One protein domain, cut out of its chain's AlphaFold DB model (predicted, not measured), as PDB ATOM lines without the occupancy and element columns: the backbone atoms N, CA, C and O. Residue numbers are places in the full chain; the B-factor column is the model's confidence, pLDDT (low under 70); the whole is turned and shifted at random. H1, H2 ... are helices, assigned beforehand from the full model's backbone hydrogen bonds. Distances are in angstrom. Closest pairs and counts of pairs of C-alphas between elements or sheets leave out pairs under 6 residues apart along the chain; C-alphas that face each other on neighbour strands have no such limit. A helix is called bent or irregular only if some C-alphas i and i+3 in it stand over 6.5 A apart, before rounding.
ATOM      1  N   VAL A 465     159.347  94.288 188.236       96.56
ATOM      2  CA  VAL A 465     159.179  95.141 189.431       96.56
ATOM      3  C   VAL A 465     160.488  95.763 189.952       96.56
ATOM      4  O   VAL A 465     160.499  96.925 190.359       96.56
ATOM      5  N   GLU A 466     161.623  95.051 189.877       96.19
ATOM      6  CA  GLU A 466     162.937  95.606 190.248       96.19
ATOM      7  C   GLU A 466     163.386  96.681 189.243       96.19
ATOM      8  O   GLU A 466     163.913  97.721 189.641       96.19
ATOM      9  N   LEU A 467     163.159  96.446 187.944       96.88
ATOM     10  CA  LEU A 467     163.483  97.395 186.875       96.88
ATOM     11  C   LEU A 467     162.617  98.653 186.945       96.88
ATOM     12  O   LEU A 467     163.127  99.745 186.723       96.88
ATOM     13  N   ALA A 468     161.336  98.524 187.290       97.56
ATOM     14  CA  ALA A 468     160.448  99.665 187.478       97.56
ATOM     15  C   ALA A 468     160.778 100.473 188.737       97.56
ATOM     16  O   ALA A 468     160.740 101.703 188.693       97.56
ATOM     17  N   LYS A 469     161.167  99.816 189.841       97.50
ATOM     18  CA  LYS A 469     161.665 100.517 191.036       97.50
ATOM     19  C   LYS A 469     162.950 101.277 190.718       97.50
ATOM     20  O   LYS A 469     163.059 102.437 191.095       97.50
ATOM     21  N   LEU A 470     163.881 100.656 189.986       97.88
ATOM     22  CA  LEU A 470     165.096 101.320 189.509       97.88
ATOM     23  C   LEU A 470     164.767 102.505 188.591       97.88
ATOM     24  O   LEU A 470     165.261 103.597 188.839       97.88
ATOM     25  N   TYR A 471     163.888 102.320 187.600       98.06
ATOM     26  CA  TYR A 471     163.427 103.392 186.714       98.06
ATOM     27  C   TYR A 471     162.877 104.575 187.521       98.06
ATOM     28  O   TYR A 471     163.343 105.688 187.330       98.06
ATOM     29  N   LYS A 472     161.966 104.337 188.479       98.00
ATOM     30  CA  LYS A 472     161.355 105.395 189.307       98.00
ATOM     31  C   LYS A 472     162.372 106.156 190.173       98.00
ATOM     32  O   LYS A 472     162.177 107.332 190.453       98.00
ATOM     33  N   MET A 473     163.452 105.507 190.615       98.12
ATOM     34  CA  MET A 473     164.525 106.189 191.357       98.12
ATOM     35  C   MET A 473     165.402 107.060 190.451       98.12
ATOM     36  O   MET A 473     165.820 108.133 190.875       98.12
ATOM     37  N   VAL A 474     165.658 106.623 189.212       97.69
ATOM     38  CA  VAL A 474     166.353 107.457 188.217       97.69
ATOM     39  C   VAL A 474     165.462 108.623 187.773       97.69
ATOM     40  O   VAL A 474     165.957 109.734 187.670       97.69
ATOM     41  N   GLU A 475     164.159 108.384 187.590       97.12
ATOM     42  CA  GLU A 475     163.124 109.384 187.271       97.12
ATOM     43  C   GLU A 475     163.122 110.518 188.310       97.12
ATOM     44  O   GLU A 475     163.359 111.668 187.956       97.12
ATOM     45  N   ALA A 476     163.007 110.185 189.601       97.00
ATOM     46  CA  ALA A 476     163.054 111.172 190.684       97.00
ATOM     47  C   ALA A 476     164.394 111.936 190.757       97.00
ATOM     48  O   ALA A 476     164.404 113.148 190.958       97.00
ATOM     49  N   TYR A 477     165.529 111.253 190.555       96.75
ATOM     50  CA  TYR A 477     166.842 111.912 190.541       96.75
ATOM     51  C   TYR A 477     167.029 112.828 189.319       96.75
ATOM     52  O   TYR A 477     167.670 113.870 189.412       96.75
ATOM     53  N   TYR A 478     166.452 112.470 188.170       94.81
ATOM     54  CA  TYR A 478     166.453 113.299 186.966       94.81
ATOM     55  C   TYR A 478     165.569 114.545 187.133       94.81
ATOM     56  O   TYR A 478     165.967 115.634 186.722       94.81
ATOM     57  N   GLU A 479     164.415 114.420 187.793       94.31
ATOM     58  CA  GLU A 479     163.552 115.553 188.158       94.31
ATOM     59  C   GLU A 479     164.248 116.515 189.139       94.31
ATOM     60  O   GLU A 479     164.220 117.731 188.930       94.31
ATOM     61  N   GLU A 480     164.937 115.998 190.162       94.38
ATOM     62  CA  GLU A 480     165.773 116.782 191.088       94.38
ATOM     63  C   GLU A 480     166.945 117.469 190.360       94.38
ATOM     64  O   GLU A 480     167.227 118.655 190.571       94.38
ATOM     65  N   TYR A 481     167.597 116.755 189.439       92.44
ATOM     66  CA  TYR A 481     168.681 117.290 188.617       92.44
ATOM     67  C   TYR A 481     168.197 118.422 187.696       92.44
ATOM     68  O   TYR A 481     168.819 119.481 187.656       92.44
ATOM     69  N   ILE A 482     167.052 118.268 187.021       91.00
ATOM     70  CA  ILE A 482     166.445 119.353 186.232       91.00
ATOM     71  C   ILE A 482     166.056 120.533 187.126       91.00
ATOM     72  O   ILE A 482     166.288 121.677 186.750       91.00
ATOM     73  N   SER A 483     165.476 120.274 188.298       90.44
ATOM     74  CA  SER A 483     165.008 121.334 189.205       90.44
ATOM     75  C   SER A 483     166.156 122.175 189.771       90.44
ATOM     76  O   SER A 483     165.970 123.355 190.056       90.44
ATOM     77  N   SER A 484     167.349 121.589 189.900       90.44
ATOM     78  CA  SER A 484     168.567 122.274 190.351       90.44
ATOM     79  C   SER A 484     169.348 122.980 189.231       90.44
ATOM     80  O   SER A 484     170.175 123.840 189.528       90.44
ATOM     81  N   HIS A 485     169.087 122.672 187.956       85.62
ATOM     82  CA  HIS A 485     169.787 123.262 186.808       85.62
ATOM     83  C   HIS A 485     168.850 124.221 186.052       85.62
ATOM     84  O   HIS A 485     167.994 123.822 185.267       85.62
ATOM     85  N   ALA A 486     169.013 125.522 186.304       62.97
ATOM     86  CA  ALA A 486     167.982 126.542 186.073       62.97
ATOM     87  C   ALA A 486     167.643 126.907 184.606       62.97
ATOM     88  O   ALA A 486     166.730 127.704 184.389       62.97
ATOM     89  N   SER A 487     168.332 126.361 183.596       75.75
ATOM     90  CA  SER A 487     168.190 126.792 182.189       75.75
ATOM     91  C   SER A 487     167.386 125.798 181.334       75.75
ATOM     92  O   SER A 487     167.930 124.784 180.896       75.75
ATOM     93  N   PRO A 488     166.100 126.064 181.024       64.19
ATOM     94  CA  PRO A 488     165.260 125.125 180.280       64.19
ATOM     95  C   PRO A 488     165.583 124.983 178.780       64.19
ATOM     96  O   PRO A 488     165.009 124.096 178.152       64.19
ATOM     97  N   SER A 489     166.470 125.806 178.210       69.81
ATOM     98  CA  SER A 489     166.873 125.744 176.793       69.81
ATOM     99  C   SER A 489     167.691 124.497 176.438       69.81
ATOM    100  O   SER A 489     167.535 123.948 175.350       69.81
ATOM    101  N   ASP A 490     168.523 124.019 177.367       68.50
ATOM    102  CA  ASP A 490     169.600 123.059 177.065       68.50
ATOM    103  C   ASP A 490     169.253 121.615 177.476       68.50
ATOM    104  O   ASP A 490     170.020 120.675 177.238       68.50
ATOM    105  N   LYS A 491     168.042 121.430 178.022       68.19
ATOM    106  CA  LYS A 491     167.473 120.164 178.506       68.19
ATOM    107  C   LYS A 491     167.741 118.918 177.640       68.19
ATOM    108  O   LYS A 491     168.071 117.894 178.237       68.19
ATOM    109  N   PRO A 492     167.620 118.922 176.291       66.88
ATOM    110  CA  PRO A 492     167.755 117.683 175.514       66.88
ATOM    111  C   PRO A 492     169.172 117.089 175.476       66.88
ATOM    112  O   PRO A 492     169.309 115.927 175.106       66.88
ATOM    113  N   ASN A 493     170.216 117.842 175.851       77.94
ATOM    114  CA  ASN A 493     171.612 117.394 175.735       77.94
ATOM    115  C   ASN A 493     172.303 117.097 177.080       77.94
ATOM    116  O   ASN A 493     173.462 116.677 177.084       77.94
ATOM    117  N   TRP A 494     171.638 117.289 178.222       83.75
ATOM    118  CA  TRP A 494     172.256 117.053 179.532       83.75
ATOM    119  C   TRP A 494     172.435 115.563 179.815       83.75
ATOM    120  O   TRP A 494     171.465 114.810 179.861       83.75
ATOM    121  N   ILE A 495     173.683 115.141 180.010       89.75
ATOM    122  CA  ILE A 495     174.030 113.776 180.416       89.75
ATOM    123  C   ILE A 495     173.884 113.693 181.936       89.75
ATOM    124  O   ILE A 495     174.677 114.311 182.644       89.75
ATOM    125  N   LEU A 496     172.914 112.926 182.446       92.25
ATOM    126  CA  LEU A 496     172.666 112.810 183.891       92.25
ATOM    127  C   LEU A 496     173.892 112.198 184.618       92.25
ATOM    128  O   LEU A 496     174.218 111.023 184.391       92.25
ATOM    129  N   PRO A 497     174.589 112.944 185.502       93.38
ATOM    130  CA  PRO A 497     175.812 112.467 186.140       93.38
ATOM    131  C   PRO A 497     175.501 111.542 187.324       93.38
ATOM    132  O   PRO A 497     175.311 111.975 188.457       93.38
ATOM    133  N   VAL A 498     175.494 110.231 187.087       95.56
ATOM    134  CA  VAL A 498     175.254 109.243 188.153       95.56
ATOM    135  C   VAL A 498     176.522 109.015 188.988       95.56
ATOM    136  O   VAL A 498     177.449 108.319 188.560       95.56
ATOM    137  N   SER A 499     176.558 109.581 190.197       96.06
ATOM    138  CA  SER A 499     177.676 109.433 191.140       96.06
ATOM    139  C   SER A 499     177.726 108.047 191.805       96.06
ATOM    140  O   SER A 499     176.720 107.343 191.918       96.06
ATOM    141  N   ALA A 500     178.901 107.652 192.310       95.50
ATOM    142  CA  ALA A 500     179.059 106.389 193.042       95.50
ATOM    143  C   ALA A 500     178.231 106.343 194.346       95.50
ATOM    144  O   ALA A 500     177.737 105.279 194.715       95.50
ATOM    145  N   GLY A 501     178.040 107.492 195.008       96.94
ATOM    146  CA  GLY A 501     177.171 107.611 196.184       96.94
ATOM    147  C   GLY A 501     175.694 107.400 195.841       96.94
ATOM    148  O   GLY A 501     175.005 106.672 196.548       96.94
ATOM    149  N   MET A 502     175.233 107.942 194.709       97.50
ATOM    150  CA  MET A 502     173.863 107.738 194.224       97.50
ATOM    151  C   MET A 502     173.610 106.268 193.838       97.50
ATOM    152  O   MET A 502     172.587 105.693 194.205       97.50
ATOM    153  N   LEU A 503     174.584 105.600 193.200       96.81
ATOM    154  CA  LEU A 503     174.505 104.152 192.953       96.81
ATOM    155  C   LEU A 503     174.402 103.332 194.246       96.81
ATOM    156  O   LEU A 503     173.723 102.304 194.247       96.81
ATOM    157  N   LEU A 504     175.067 103.752 195.326       96.50
ATOM    158  CA  LEU A 504     174.956 103.095 196.630       96.50
ATOM    159  C   LEU A 504     173.558 103.302 197.230       96.50
ATOM    160  O   LEU A 504     172.906 102.316 197.552       96.50
ATOM    161  N   GLN A 505     173.040 104.534 197.245       97.56
ATOM    162  CA  GLN A 505     171.679 104.836 197.719       97.56
ATOM    163  C   GLN A 505     170.601 104.033 196.970       97.56
ATOM    164  O   GLN A 505     169.729 103.427 197.591       97.56
ATOM    165  N   TRP A 506     170.682 103.948 195.636       98.12
ATOM    166  CA  TRP A 506     169.783 103.104 194.840       98.12
ATOM    167  C   TRP A 506     169.953 101.608 195.134       98.12
ATOM    168  O   TRP A 506     168.987 100.850 195.057       98.12
ATOM    169  N   THR A 507     171.167 101.166 195.466       97.19
ATOM    170  CA  THR A 507     171.434  99.774 195.859       97.19
ATOM    171  C   THR A 507     170.790  99.453 197.198       97.19
ATOM    172  O   THR A 507     170.106  98.439 197.300       97.19
ATOM    173  N   ASP A 508     170.945 100.331 198.185       97.19
ATOM    174  CA  ASP A 508     170.370 100.165 199.517       97.19
ATOM    175  C   ASP A 508     168.837 100.177 199.449       97.19
ATOM    176  O   ASP A 508     168.201  99.264 199.967       97.19
ATOM    177  N   ALA A 509     168.239 101.105 198.693       97.25
ATOM    178  CA  ALA A 509     166.790 101.168 198.481       97.25
ATOM    179  C   ALA A 509     166.219  99.956 197.709       97.25
ATOM    180  O   ALA A 509     165.101  99.511 197.985       97.25
ATOM    181  N   LEU A 510     166.961  99.390 196.747       97.25
ATOM    182  CA  LEU A 510     166.584  98.123 196.096       97.25
ATOM    183  C   LEU A 510     166.726  96.936 197.050       97.25
ATOM    184  O   LEU A 510     165.880  96.041 197.046       97.25
ATOM    185  N   ASN A 511     167.782  96.916 197.863       96.25
ATOM    186  CA  ASN A 511     168.024  95.838 198.808       96.25
ATOM    187  C   ASN A 511     166.966  95.842 199.921       96.25
ATOM    188  O   ASN A 511     166.382  94.799 200.208       96.25
ATOM    189  N   GLU A 512     166.623  97.010 200.460       96.19
ATOM    190  CA  GLU A 512     165.530  97.192 201.415       96.19
ATOM    191  C   GLU A 512     164.170  96.764 200.840       96.19
ATOM    192  O   GLU A 512     163.385  96.128 201.547       96.19
ATOM    193  N   ALA A 513     163.893  97.048 199.563       95.75
ATOM    194  CA  ALA A 513     162.626  96.684 198.926       95.75
ATOM    195  C   ALA A 513     162.506  95.188 198.577       95.75
ATOM    196  O   ALA A 513     161.403  94.638 198.642       95.75
ATOM    197  N   PHE A 514     163.606  94.533 198.183       95.75
ATOM    198  CA  PHE A 514     163.550  93.202 197.567       95.75
ATOM    199  C   PHE A 514     164.304  92.095 198.308       95.75
ATOM    200  O   PHE A 514     163.921  90.938 198.148       95.75
ATOM    201  N   VAL A 515     165.332  92.358 199.120       95.12
ATOM    202  CA  VAL A 515     166.086  91.276 199.786       95.12
ATOM    203  C   VAL A 515     165.182  90.490 200.740       95.12
ATOM    204  O   VAL A 515     164.391  91.054 201.502       95.12
ATOM    205  N   GLY A 516     165.276  89.159 200.649       92.25
ATOM    206  CA  GLY A 516     164.421  88.216 201.373       92.25
ATOM    207  C   GLY A 516     163.074  87.902 200.701       92.25
ATOM    208  O   GLY A 516     162.424  86.949 201.109       92.25
ATOM    209  N   THR A 517     162.669  88.630 199.654       93.81
ATOM    210  CA  THR A 517     161.366  88.441 198.972       93.81
ATOM    211  C   THR A 517     161.443  87.520 197.743       93.81
ATOM    212  O   THR A 517     162.533  87.108 197.324       93.81
ATOM    213  N   ARG A 518     160.285  87.203 197.135       92.62
ATOM    214  CA  ARG A 518     160.146  86.401 195.899       92.62
ATOM    215  C   ARG A 518     159.309  87.126 194.817       92.62
ATOM    216  O   ARG A 518     158.242  86.646 194.436       92.62
ATOM    217  N   PRO A 519     159.797  88.256 194.265       86.12
ATOM    218  CA  PRO A 519     159.046  89.081 193.325       86.12
ATOM    219  C   PRO A 519     158.594  88.298 192.093       86.12
ATOM    220  O   PRO A 519     159.385  87.581 191.466       86.12
ATOM    221  N   GLY A 520     157.307  88.448 191.769       82.25
ATOM    222  CA  GLY A 520     156.633  87.738 190.681       82.25
ATOM    223  C   GLY A 520     156.412  86.241 190.935       82.25
ATOM    224  O   GLY A 520     156.312  85.486 189.974       82.25
ATOM    225  N   GLY A 521     156.410  85.783 192.195       81.38
ATOM    226  CA  GLY A 521     156.247  84.361 192.531       81.38
ATOM    227  C   GLY A 521     157.449  83.486 192.149       81.38
ATOM    228  O   GLY A 521     157.328  82.265 192.054       81.38
ATOM    229  N   GLY A 522     158.617  84.093 191.907       77.00
ATOM    230  CA  GLY A 522     159.832  83.369 191.536       77.00
ATOM    231  C   GLY A 522     160.294  82.391 192.623       77.00
ATOM    232  O   GLY A 522     160.222  82.684 193.813       77.00
ATOM    233  N   SER A 523     160.827  81.234 192.224       71.25
ATOM    234  CA  SER A 523     161.254  80.180 193.162       71.25
ATOM    235  C   SER A 523     162.428  80.573 194.070       71.25
ATOM    236  O   SER A 523     162.556  80.039 195.171       71.25
ATOM    237  N   ALA A 524     163.280  81.501 193.627       80.50
ATOM    238  CA  ALA A 524     164.472  81.938 194.349       80.50
ATOM    239  C   ALA A 524     164.222  83.202 195.188       80.50
ATOM    240  O   ALA A 524     163.739  84.217 194.679       80.50
ATOM    241  N   ILE A 525     164.633  83.144 196.459       87.75
ATOM    242  CA  ILE A 525     164.703  84.303 197.357       87.75
ATOM    243  C   ILE A 525     165.740  85.300 196.818       87.75
ATOM    244  O   ILE A 525     166.801  84.916 196.323       87.75
ATOM    245  N   ARG A 526     165.426  86.591 196.900       88.69
ATOM    246  CA  ARG A 526     166.293  87.681 196.436       88.69
ATOM    247  C   ARG A 526     167.454  87.931 197.403       88.69
ATOM    248  O   ARG A 526     167.238  88.133 198.598       88.69
ATOM    249  N   TRP A 527     168.663  87.992 196.852       89.00
ATOM    250  CA  TRP A 527     169.892  88.408 197.537       89.00
ATOM    251  C   TRP A 527     170.237  89.871 197.257       89.00
ATOM    252  O   TRP A 527     169.678  90.481 196.343       89.00
ATOM    253  N   GLU A 528     171.207  90.387 198.011       93.75
ATOM    254  CA  GLU A 528     171.729  91.746 197.882       93.75
ATOM    255  C   GLU A 528     172.393  92.000 196.514       93.75
ATOM    256  O   GLU A 528     173.314  91.292 196.055       93.75
ATOM    257  N   ARG A 529     171.914  93.067 195.870       93.06
ATOM    258  CA  ARG A 529     172.527  93.723 194.717       93.06
ATOM    259  C   ARG A 529     173.772  94.487 195.179       93.06
ATOM    260  O   ARG A 529     173.831  94.968 196.305       93.06
ATOM    261  N   THR A 530     174.760  94.613 194.296       93.81
ATOM    262  CA  THR A 530     175.910  95.520 194.470       93.81
ATOM    263  C   THR A 530     175.729  96.775 193.623       93.81
ATOM    264  O   THR A 530     175.123  96.706 192.552       93.81
ATOM    265  N   SER A 531     176.335  97.889 194.042       93.88
ATOM    266  CA  SER A 531     176.340  99.167 193.312       93.88
ATOM    267  C   SER A 531     176.866  99.047 191.882       93.88
ATOM    268  O   SER A 531     176.263  99.590 190.957       93.88
ATOM    269  N   GLU A 532     177.906  98.238 191.660       93.12
ATOM    270  CA  GLU A 532     178.373  97.869 190.315       93.12
ATOM    271  C   GLU A 532     177.272  97.203 189.474       93.12
ATOM    272  O   GLU A 532     177.128  97.491 188.287       93.12
ATOM    273  N   GLY A 533     176.479  96.312 190.080       92.44
ATOM    274  CA  GLY A 533     175.385  95.602 189.420       92.44
ATOM    275  C   GLY A 533     174.208  96.515 189.084       92.44
ATOM    276  O   GLY A 533     173.642  96.390 187.998       92.44
ATOM    277  N   VAL A 534     173.881  97.458 189.972       96.38
ATOM    278  CA  VAL A 534     172.870  98.500 189.732       96.38
ATOM    279  C   VAL A 534     173.332  99.441 188.619       96.38
ATOM    280  O   VAL A 534     172.635  99.573 187.617       96.38
ATOM    281  N   GLY A 535     174.540 100.007 188.711       95.81
ATOM    282  CA  GLY A 535     175.093 100.894 187.678       95.81
ATOM    283  C   GLY A 535     175.243 100.213 186.313       95.81
ATOM    284  O   GLY A 535     174.965 100.815 185.276       95.81
ATOM    285  N   THR A 536     175.589  98.923 186.302       94.56
ATOM    286  CA  THR A 536     175.590  98.097 185.086       94.56
ATOM    287  C   THR A 536     174.187  97.940 184.496       94.56
ATOM    288  O   THR A 536     174.037  97.970 183.277       94.56
ATOM    289  N   GLN A 537     173.150  97.771 185.325       95.94
ATOM    290  CA  GLN A 537     171.777  97.620 184.839       95.94
ATOM    291  C   GLN A 537     171.192  98.936 184.318       95.94
ATOM    292  O   GLN A 537     170.539  98.925 183.274       95.94
ATOM    293  N   VAL A 538     171.469 100.057 184.993       96.50
ATOM    294  CA  VAL A 538     171.112 101.415 184.543       96.50
ATOM    295  C   VAL A 538     171.591 101.635 183.103       96.50
ATOM    296  O   VAL A 538     170.783 101.935 182.231       96.50
ATOM    297  N   ARG A 539     172.868 101.348 182.808       95.62
ATOM    298  CA  ARG A 539     173.473 101.518 181.467       95.62
ATOM    299  C   ARG A 539     173.056 100.478 180.411       95.62
ATOM    300  O   ARG A 539     173.480 100.580 179.261       95.62
ATOM    301  N   ARG A 540     172.272  99.457 180.783       94.06
ATOM    302  CA  ARG A 540     171.822  98.347 179.905       94.06
ATOM    303  C   ARG A 540     170.305  98.279 179.715       94.06
ATOM    304  O   ARG A 540     169.809  97.401 179.004       94.06
ATOM    305  N   THR A 541     169.572  99.189 180.348       95.19
ATOM    306  CA  THR A 541     168.113  99.284 180.273       95.19
ATOM    307  C   THR A 541     167.772 100.475 179.385       95.19
ATOM    308  O   THR A 541     167.819 101.606 179.850       95.19
ATOM    309  N   ARG A 542     167.438 100.233 178.110       93.75
ATOM    310  CA  ARG A 542     167.198 101.288 177.108       93.75
ATOM    311  C   ARG A 542     166.233 102.386 177.542       93.75
ATOM    312  O   ARG A 542     166.592 103.535 177.327       93.75
ATOM    313  N   PRO A 543     165.082 102.089 178.180       95.62
ATOM    314  CA  PRO A 543     164.211 103.136 178.712       95.62
ATOM    315  C   PRO A 543     164.980 104.102 179.624       95.62
ATOM    316  O   PRO A 543     164.944 105.303 179.429       95.62
ATOM    317  N   ILE A 544     165.798 103.575 180.539       96.25
ATOM    318  CA  ILE A 544     166.587 104.385 181.475       96.25
ATOM    319  C   ILE A 544     167.688 105.190 180.755       96.25
ATOM    320  O   ILE A 544     167.936 106.335 181.113       96.25
ATOM    321  N   THR A 545     168.360 104.627 179.745       95.38
ATOM    322  CA  THR A 545     169.414 105.360 179.018       95.38
ATOM    323  C   THR A 545     168.863 106.413 178.061       95.38
ATOM    324  O   THR A 545     169.476 107.462 177.914       95.38
ATOM    325  N   GLU A 546     167.728 106.142 177.414       94.12
ATOM    326  CA  GLU A 546     167.090 107.046 176.450       94.12
ATOM    327  C   GLU A 546     166.293 108.148 177.150       94.12
ATOM    328  O   GLU A 546     166.499 109.321 176.856       94.12
ATOM    329  N   ASP A 547     165.413 107.782 178.089       94.50
ATOM    330  CA  ASP A 547     164.469 108.716 178.708       94.50
ATOM    331  C   ASP A 547     165.181 109.680 179.699       94.50
ATOM    332  O   ASP A 547     164.662 110.757 179.979       94.50
ATOM    333  N   PHE A 548     166.396 109.340 180.171       94.94
ATOM    334  CA  PHE A 548     167.216 110.156 181.095       94.94
ATOM    335  C   PHE A 548     168.630 110.503 180.574       94.94
ATOM    336  O   PHE A 548     169.476 110.961 181.342       94.94
ATOM    337  N   ASN A 549     168.911 110.258 179.286       94.50
ATOM    338  CA  ASN A 549     170.191 110.548 178.616       94.50
ATOM    339  C   ASN A 549     171.450 110.043 179.370       94.50
ATOM    340  O   ASN A 549     172.458 110.743 179.516       94.50
ATOM    341  N   ILE A 550     171.402 108.807 179.882       95.06
ATOM    342  CA  ILE A 550     172.534 108.168 180.576       95.06
ATOM    343  C   ILE A 550     173.403 107.401 179.560       95.06
ATOM    344  O   ILE A 550     172.853 106.647 178.754       95.06
ATOM    345  N   PRO A 551     174.752 107.480 179.617       94.94
ATOM    346  CA  PRO A 551     175.619 106.812 178.648       94.94
ATOM    347  C   PRO A 551     175.440 105.284 178.619       94.94
ATOM    348  O   PRO A 551     175.684 104.589 179.611       94.94
ATOM    349  N   GLU A 552     175.050 104.761 177.456       94.75
ATOM    350  CA  GLU A 552     174.793 103.336 177.229       94.75
ATOM    351  C   GLU A 552     176.059 102.454 177.257       94.75
ATOM    352  O   GLU A 552     177.149 102.842 176.826       94.75
ATOM    353  N   ASP A 553     175.903 101.200 177.693       93.94
ATOM    354  CA  ASP A 553     176.912 100.149 177.521       93.94
ATOM    355  C   ASP A 553     176.917  99.652 176.060       93.94
ATOM    356  O   ASP A 553     176.352  98.606 175.717       93.94
ATOM    357  N   LYS A 554     177.566 100.431 175.183       92.44
ATOM    358  CA  LYS A 554     177.689 100.160 173.736       92.44
ATOM    359  C   LYS A 554     178.184  98.747 173.429       92.44
ATOM    360  O   LYS A 554     177.693  98.107 172.502       92.44
ATOM    361  N   ALA A 555     179.132  98.238 174.219       88.44
ATOM    362  CA  ALA A 555     179.686  96.899 174.040       88.44
ATOM    363  C   ALA A 555     178.646  95.805 174.339       88.44
ATOM    364  O   ALA A 555     178.575  94.802 173.625       88.44
ATOM    365  N   TRP A 556     177.802  95.999 175.357       88.50
ATOM    366  CA  TRP A 556     176.704  95.080 175.657       88.50
ATOM    367  C   TRP A 556     175.616  95.097 174.581       88.50
ATOM    368  O   TRP A 556     175.198  94.025 174.135       88.50
ATOM    369  N   PHE A 557     175.195  96.279 174.117       87.25
ATOM    370  CA  PHE A 557     174.190  96.395 173.055       87.25
ATOM    371  C   PHE A 557     174.677  95.813 171.723       87.25
ATOM    372  O   PHE A 557     173.944  95.047 171.095       87.25
ATOM    373  N   ALA A 558     175.933  96.065 171.340       86.88
ATOM    374  CA  ALA A 558     176.545  95.435 170.169       86.88
ATOM    375  C   ALA A 558     176.573  93.898 170.284       86.88
ATOM    376  O   ALA A 558     176.272  93.198 169.320       86.88
ATOM    377  N   LYS A 559     176.879  93.354 171.474       83.06
ATOM    378  CA  LYS A 559     176.980  91.902 171.704       83.06
ATOM    379  C   LYS A 559     175.629  91.182 171.794       83.06
ATOM    380  O   LYS A 559     175.555  90.007 171.437       83.06
ATOM    381  N   LYS A 560     174.572  91.834 172.291       77.50
ATOM    382  CA  LYS A 560     173.220  91.241 172.367       77.50
ATOM    383  C   LYS A 560     172.455  91.270 171.042       77.50
ATOM    384  O   LYS A 560     171.506  90.499 170.895       77.50
ATOM    385  N   GLY A 561     172.861  92.121 170.097       61.78
ATOM    386  CA  GLY A 561     172.155  92.328 168.833       61.78
ATOM    387  C   GLY A 561     170.722  92.839 169.034       61.78
ATOM    388  O   GLY A 561     170.322  93.220 170.132       61.78
ATOM    389  N   ALA A 562     169.909  92.781 167.976       58.28
ATOM    390  CA  ALA A 562     168.488  93.152 168.026       58.28
ATOM    391  C   ALA A 562     167.612  92.197 168.876       58.28
ATOM    392  O   ALA A 562     166.406  92.389 168.977       58.28
ATOM    393  N   PHE A 563     168.212  91.169 169.493       51.69
ATOM    394  CA  PHE A 563     167.533  90.073 170.192       51.69
ATOM    395  C   PHE A 563     166.910  90.461 171.539       51.69
ATOM    396  O   PHE A 563     166.284  89.626 172.183       51.69
ATOM    397  N   HIS A 564     167.135  91.685 172.014       63.47
ATOM    398  CA  HIS A 564     166.296  92.328 173.023       63.47
ATOM    399  C   HIS A 564     165.746  93.574 172.363       63.47
ATOM    400  O   HIS A 564     166.422  94.607 172.325       63.47
ATOM    401  N   SER A 565     164.556  93.451 171.775       71.38
ATOM    402  CA  SER A 565     163.946  94.591 171.107       71.38
ATOM    403  C   SER A 565     163.746  95.715 172.125       71.38
ATOM    404  O   SER A 565     163.425  95.494 173.295       71.38
ATOM    405  N   HIS A 566     163.949  96.953 171.683       81.62
ATOM    406  CA  HIS A 566     163.646  98.152 172.470       81.62
ATOM    407  C   HIS A 566     162.240  98.084 173.092       81.62
ATOM    408  O   HIS A 566     162.042  98.373 174.275       81.62
ATOM    409  N   THR A 567     161.297  97.568 172.304       86.88
ATOM    410  CA  THR A 567     159.909  97.305 172.666       86.88
ATOM    411  C   THR A 567     159.759  96.297 173.811       86.88
ATOM    412  O   THR A 567     158.918  96.510 174.679       86.88
ATOM    413  N   GLU A 568     160.556  95.223 173.870       90.31
ATOM    414  CA  GLU A 568     160.560  94.282 175.005       90.31
ATOM    415  C   GLU A 568     161.043  94.945 176.296       90.31
ATOM    416  O   GLU A 568     160.418  94.767 177.337       90.31
ATOM    417  N   GLN A 569     162.120  95.737 176.245       91.50
ATOM    418  CA  GLN A 569     162.618  96.413 177.446       91.50
ATOM    419  C   GLN A 569     161.621  97.461 177.966       91.50
ATOM    420  O   GLN A 569     161.379  97.504 179.172       91.50
ATOM    421  N   ARG A 570     160.978  98.243 177.081       94.06
ATOM    422  CA  ARG A 570     159.874  99.144 177.474       94.06
ATOM    423  C   ARG A 570     158.686  98.363 178.058       94.06
ATOM    424  O   ARG A 570     158.190  98.746 179.112       94.06
ATOM    425  N   LYS A 571     158.283  97.234 177.458       95.12
ATOM    426  CA  LYS A 571     157.219  96.358 177.997       95.12
ATOM    427  C   LYS A 571     157.539  95.816 179.395       95.12
ATOM    428  O   LYS A 571     156.658  95.832 180.246       95.12
ATOM    429  N   LEU A 572     158.776  95.377 179.648       94.19
ATOM    430  CA  LEU A 572     159.201  94.892 180.968       94.19
ATOM    431  C   LEU A 572     159.188  96.003 182.028       94.19
ATOM    432  O   LEU A 572     158.786  95.750 183.159       94.19
ATOM    433  N   VAL A 573     159.585  97.232 181.681       95.69
ATOM    434  CA  VAL A 573     159.486  98.373 182.611       95.69
ATOM    435  C   VAL A 573     158.023  98.729 182.891       95.69
ATOM    436  O   VAL A 573     157.681  98.934 184.050       95.69
ATOM    437  N   LEU A 574     157.151  98.744 181.876       95.94
ATOM    438  CA  LEU A 574     155.716  99.022 182.046       95.94
ATOM    439  C   LEU A 574     155.021  97.964 182.917       95.94
ATOM    440  O   LEU A 574     154.469  98.315 183.952       95.94
ATOM    441  N   GLN A 575     155.168  96.676 182.583       95.56
ATOM    442  CA  GLN A 575     154.678  95.562 183.410       95.56
ATOM    443  C   GLN A 575     155.211  95.645 184.849       95.56
ATOM    444  O   GLN A 575     154.526  95.302 185.811       95.56
ATOM    445  N   GLY A 576     156.456  96.100 185.003       95.94
ATOM    446  CA  GLY A 576     157.062  96.348 186.297       95.94
ATOM    447  C   GLY A 576     156.430  97.506 187.067       95.94
ATOM    448  O   GLY A 576     156.355  97.411 188.288       95.94
ATOM    449  N   LYS A 577     155.995  98.587 186.397       96.50
ATOM    450  CA  LYS A 577     155.331  99.734 187.042       96.50
ATOM    451  C   LYS A 577     153.978  99.307 187.618       96.50
ATOM    452  O   LYS A 577     153.705  99.647 188.766       96.50
ATOM    453  N   ASP A 578     153.219  98.487 186.890       95.81
ATOM    454  CA  ASP A 578     151.959  97.901 187.370       95.81
ATOM    455  C   ASP A 578     152.205  97.011 188.604       95.81
ATOM    456  O   ASP A 578     151.633  97.229 189.669       95.81
ATOM    457  N   GLN A 579     153.162  96.076 188.509       95.19
ATOM    458  CA  GLN A 579     153.558  95.215 189.635       95.19
ATOM    459  C   GLN A 579     154.072  96.000 190.848       95.19
ATOM    460  O   GLN A 579     153.893  95.557 191.977       95.19
ATOM    461  N   LEU A 580     154.735  97.140 190.634       96.12
ATOM    462  CA  LEU A 580     155.275  97.977 191.705       96.12
ATOM    463  C   LEU A 580     154.183  98.763 192.440       96.12
ATOM    464  O   LEU A 580     154.365  99.068 193.617       96.12
ATOM    465  N   ALA A 581     153.065  99.079 191.780       95.62
ATOM    466  CA  ALA A 581     151.914  99.706 192.427       95.62
ATOM    467  C   ALA A 581     151.219  98.752 193.418       95.62
ATOM    468  O   ALA A 581     150.730  99.196 194.453       95.62
ATOM    469  N   GLU A 582     151.237  97.447 193.133       94.44
ATOM    470  CA  GLU A 582     150.696  96.383 193.995       94.44
ATOM    471  C   GLU A 582     151.731  95.803 194.988       94.44
ATOM    472  O   GLU A 582     151.411  94.913 195.780       94.44
ATOM    473  N   TRP A 583     152.989  96.262 194.952       94.69
ATOM    474  CA  TRP A 583     154.095  95.650 195.698       94.69
ATOM    475  C   TRP A 583     154.152  96.083 197.170       94.69
ATOM    476  O   TRP A 583     154.730  97.120 197.502       94.69
ATOM    477  N   ASP A 584     153.649  95.229 198.064       95.12
ATOM    478  CA  ASP A 584     153.920  95.307 199.505       95.12
ATOM    479  C   ASP A 584     155.100  94.383 199.904       95.12
ATOM    480  O   ASP A 584     154.951  93.151 199.922       95.12
ATOM    481  N   PRO A 585     156.276  94.940 200.268       91.06
ATOM    482  CA  PRO A 585     157.429  94.148 200.687       91.06
ATOM    483  C   PRO A 585     157.217  93.423 202.028       91.06
ATOM    484  O   PRO A 585     157.881  92.413 202.271       91.06
ATOM    485  N   GLU A 586     156.318  93.882 202.907       92.62
ATOM    486  CA  GLU A 586     156.014  93.171 204.153       92.62
ATOM    487  C   GLU A 586     155.136  91.945 203.917       92.62
ATOM    488  O   GLU A 586     155.435  90.874 204.455       92.62
ATOM    489  N   ALA A 587     154.080  92.067 203.105       93.06
ATOM    490  CA  ALA A 587     153.263  90.924 202.706       93.06
ATOM    491  C   ALA A 587     154.111  89.844 202.019       93.06
ATOM    492  O   ALA A 587     153.970  88.660 202.323       93.06
ATOM    493  N   GLU A 588     155.038  90.231 201.142       92.50
ATOM    494  CA  GLU A 588     155.936  89.293 200.461       92.50
ATOM    495  C   GLU A 588     156.940  88.624 201.411       92.50
ATOM    496  O   GLU A 588     157.184  87.421 201.296       92.50
ATOM    497  N   ARG A 589     157.458  89.346 202.415       89.81
ATOM    498  CA  ARG A 589     158.283  88.746 203.480       89.81
ATOM    499  C   ARG A 589     157.500  87.736 204.321       89.81
ATOM    500  O   ARG A 589     158.031  86.656 204.587       89.81
ATOM    501  N   LYS A 590     156.245  88.036 204.676       91.25
ATOM    502  CA  LYS A 590     155.350  87.115 205.406       91.25
ATOM    503  C   LYS A 590     155.060  85.852 204.581       91.25
ATOM    504  O   LYS A 590     155.281  84.741 205.053       91.25
ATOM    505  N   LYS A 591     154.741  85.993 203.286       89.38
ATOM    506  CA  LYS A 591     154.603  84.842 202.365       89.38
ATOM    507  C   LYS A 591     155.854  83.953 202.334       89.38
ATOM    508  O   LYS A 591     155.727  82.739 202.209       89.38
ATOM    509  N   THR A 592     157.059  84.524 202.448       81.44
ATOM    510  CA  THR A 592     158.302  83.732 202.500       81.44
ATOM    511  C   THR A 592     158.625  83.121 203.864       81.44
ATOM    512  O   THR A 592     159.273  82.077 203.878       81.44
TER     513      THR A 592
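What this domain is: This is residues 465 to 592 of the 716 residues of an uncharacterized protein of Phialophora attinorum (UniProt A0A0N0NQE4). The first half of the long helix H1 is the meeting place of a loose set of crossed helices: H2 folds back beside it as a splayed hairpin on one side, and H6 crosses it on the other. The short helices H3 and H4 fill in near H2 and H6, H7 lies at one end of the long axis with the loop around Ser 489 at the other, and residues 558 to 563 of H5 stick out. The printed part has 128 residues with seven named helices, H1 to H7 in chain order, and no named strand; its class is all helix. It is compact, with a radius of gyration of the C-alphas of 15.6 A and spans of 49 by 35 by 26 A.

How they stand to each other: Start at H1, residues 465 to 484, whose residues 466 to 473 alone touch H2, residues 500 to 514; their closest C-alphas, those of Met 473 and Trp 506, are 7.0 A apart. The two form a helical hairpin at a steep tilt of 38 degrees, opposite ways. Next look at H3, residues 531 to 538, which touches H2 about perpendicular, at 86 degrees; the closest C-alphas are those of Leu 503 and Ser 531, 5.3 A apart. H4, residues 542 to 547, is close to H1 but not clearly touching, with the closest C-alphas, Tyr 471 and Ile 544, 6.2 A apart. H5, residues 554 to 563, touches no helix and is irregular: C-alphas 559 and 562 are 9.3 A apart. H6, residues 566 to 581, touches residues 465 to 471 of H1 alone, about perpendicular at 88 degrees; the closest C-alphas, Val 465 and Gly 576, are 4.0 A apart. With its residues 566 to 573 alone H6 touches H4, and the closest C-alphas, Pro 543 and Arg 570, are 6.0 A apart. H7, residues 585 to 592, is near H2, with the closest C-alphas, Ala 513 and Pro 585, 6.0 A apart. In H1, H2, H3, H4, H6 and H7 every O i to N i+4 pair is within hydrogen-bond range; in H5 4 of 6 are.

Where its parts are: Find C-alpha 465 at (159.179, 95.141, 189.431); from there H1 runs 28.7 A to C-alpha 484. H2 spans 20.9 A, H5 14.7 A and H6 23.2 A, the last ending at C-alpha 581 at (151.914, 99.706, 192.427). H7 ends at C-alpha 592 at (158.302, 83.732, 202.500).

The domain as a whole: The C-alphas farthest apart are those of Ser 489 and Thr 592, 50.0 A. The printed part has no cut; its long links are H1 to H2, 15 residues, and H2 to H3, 16 residues. The mean pLDDT of the printed part is 90.2, and residue 486, residues 488 to 492 and residues 561 to 564 are under 70.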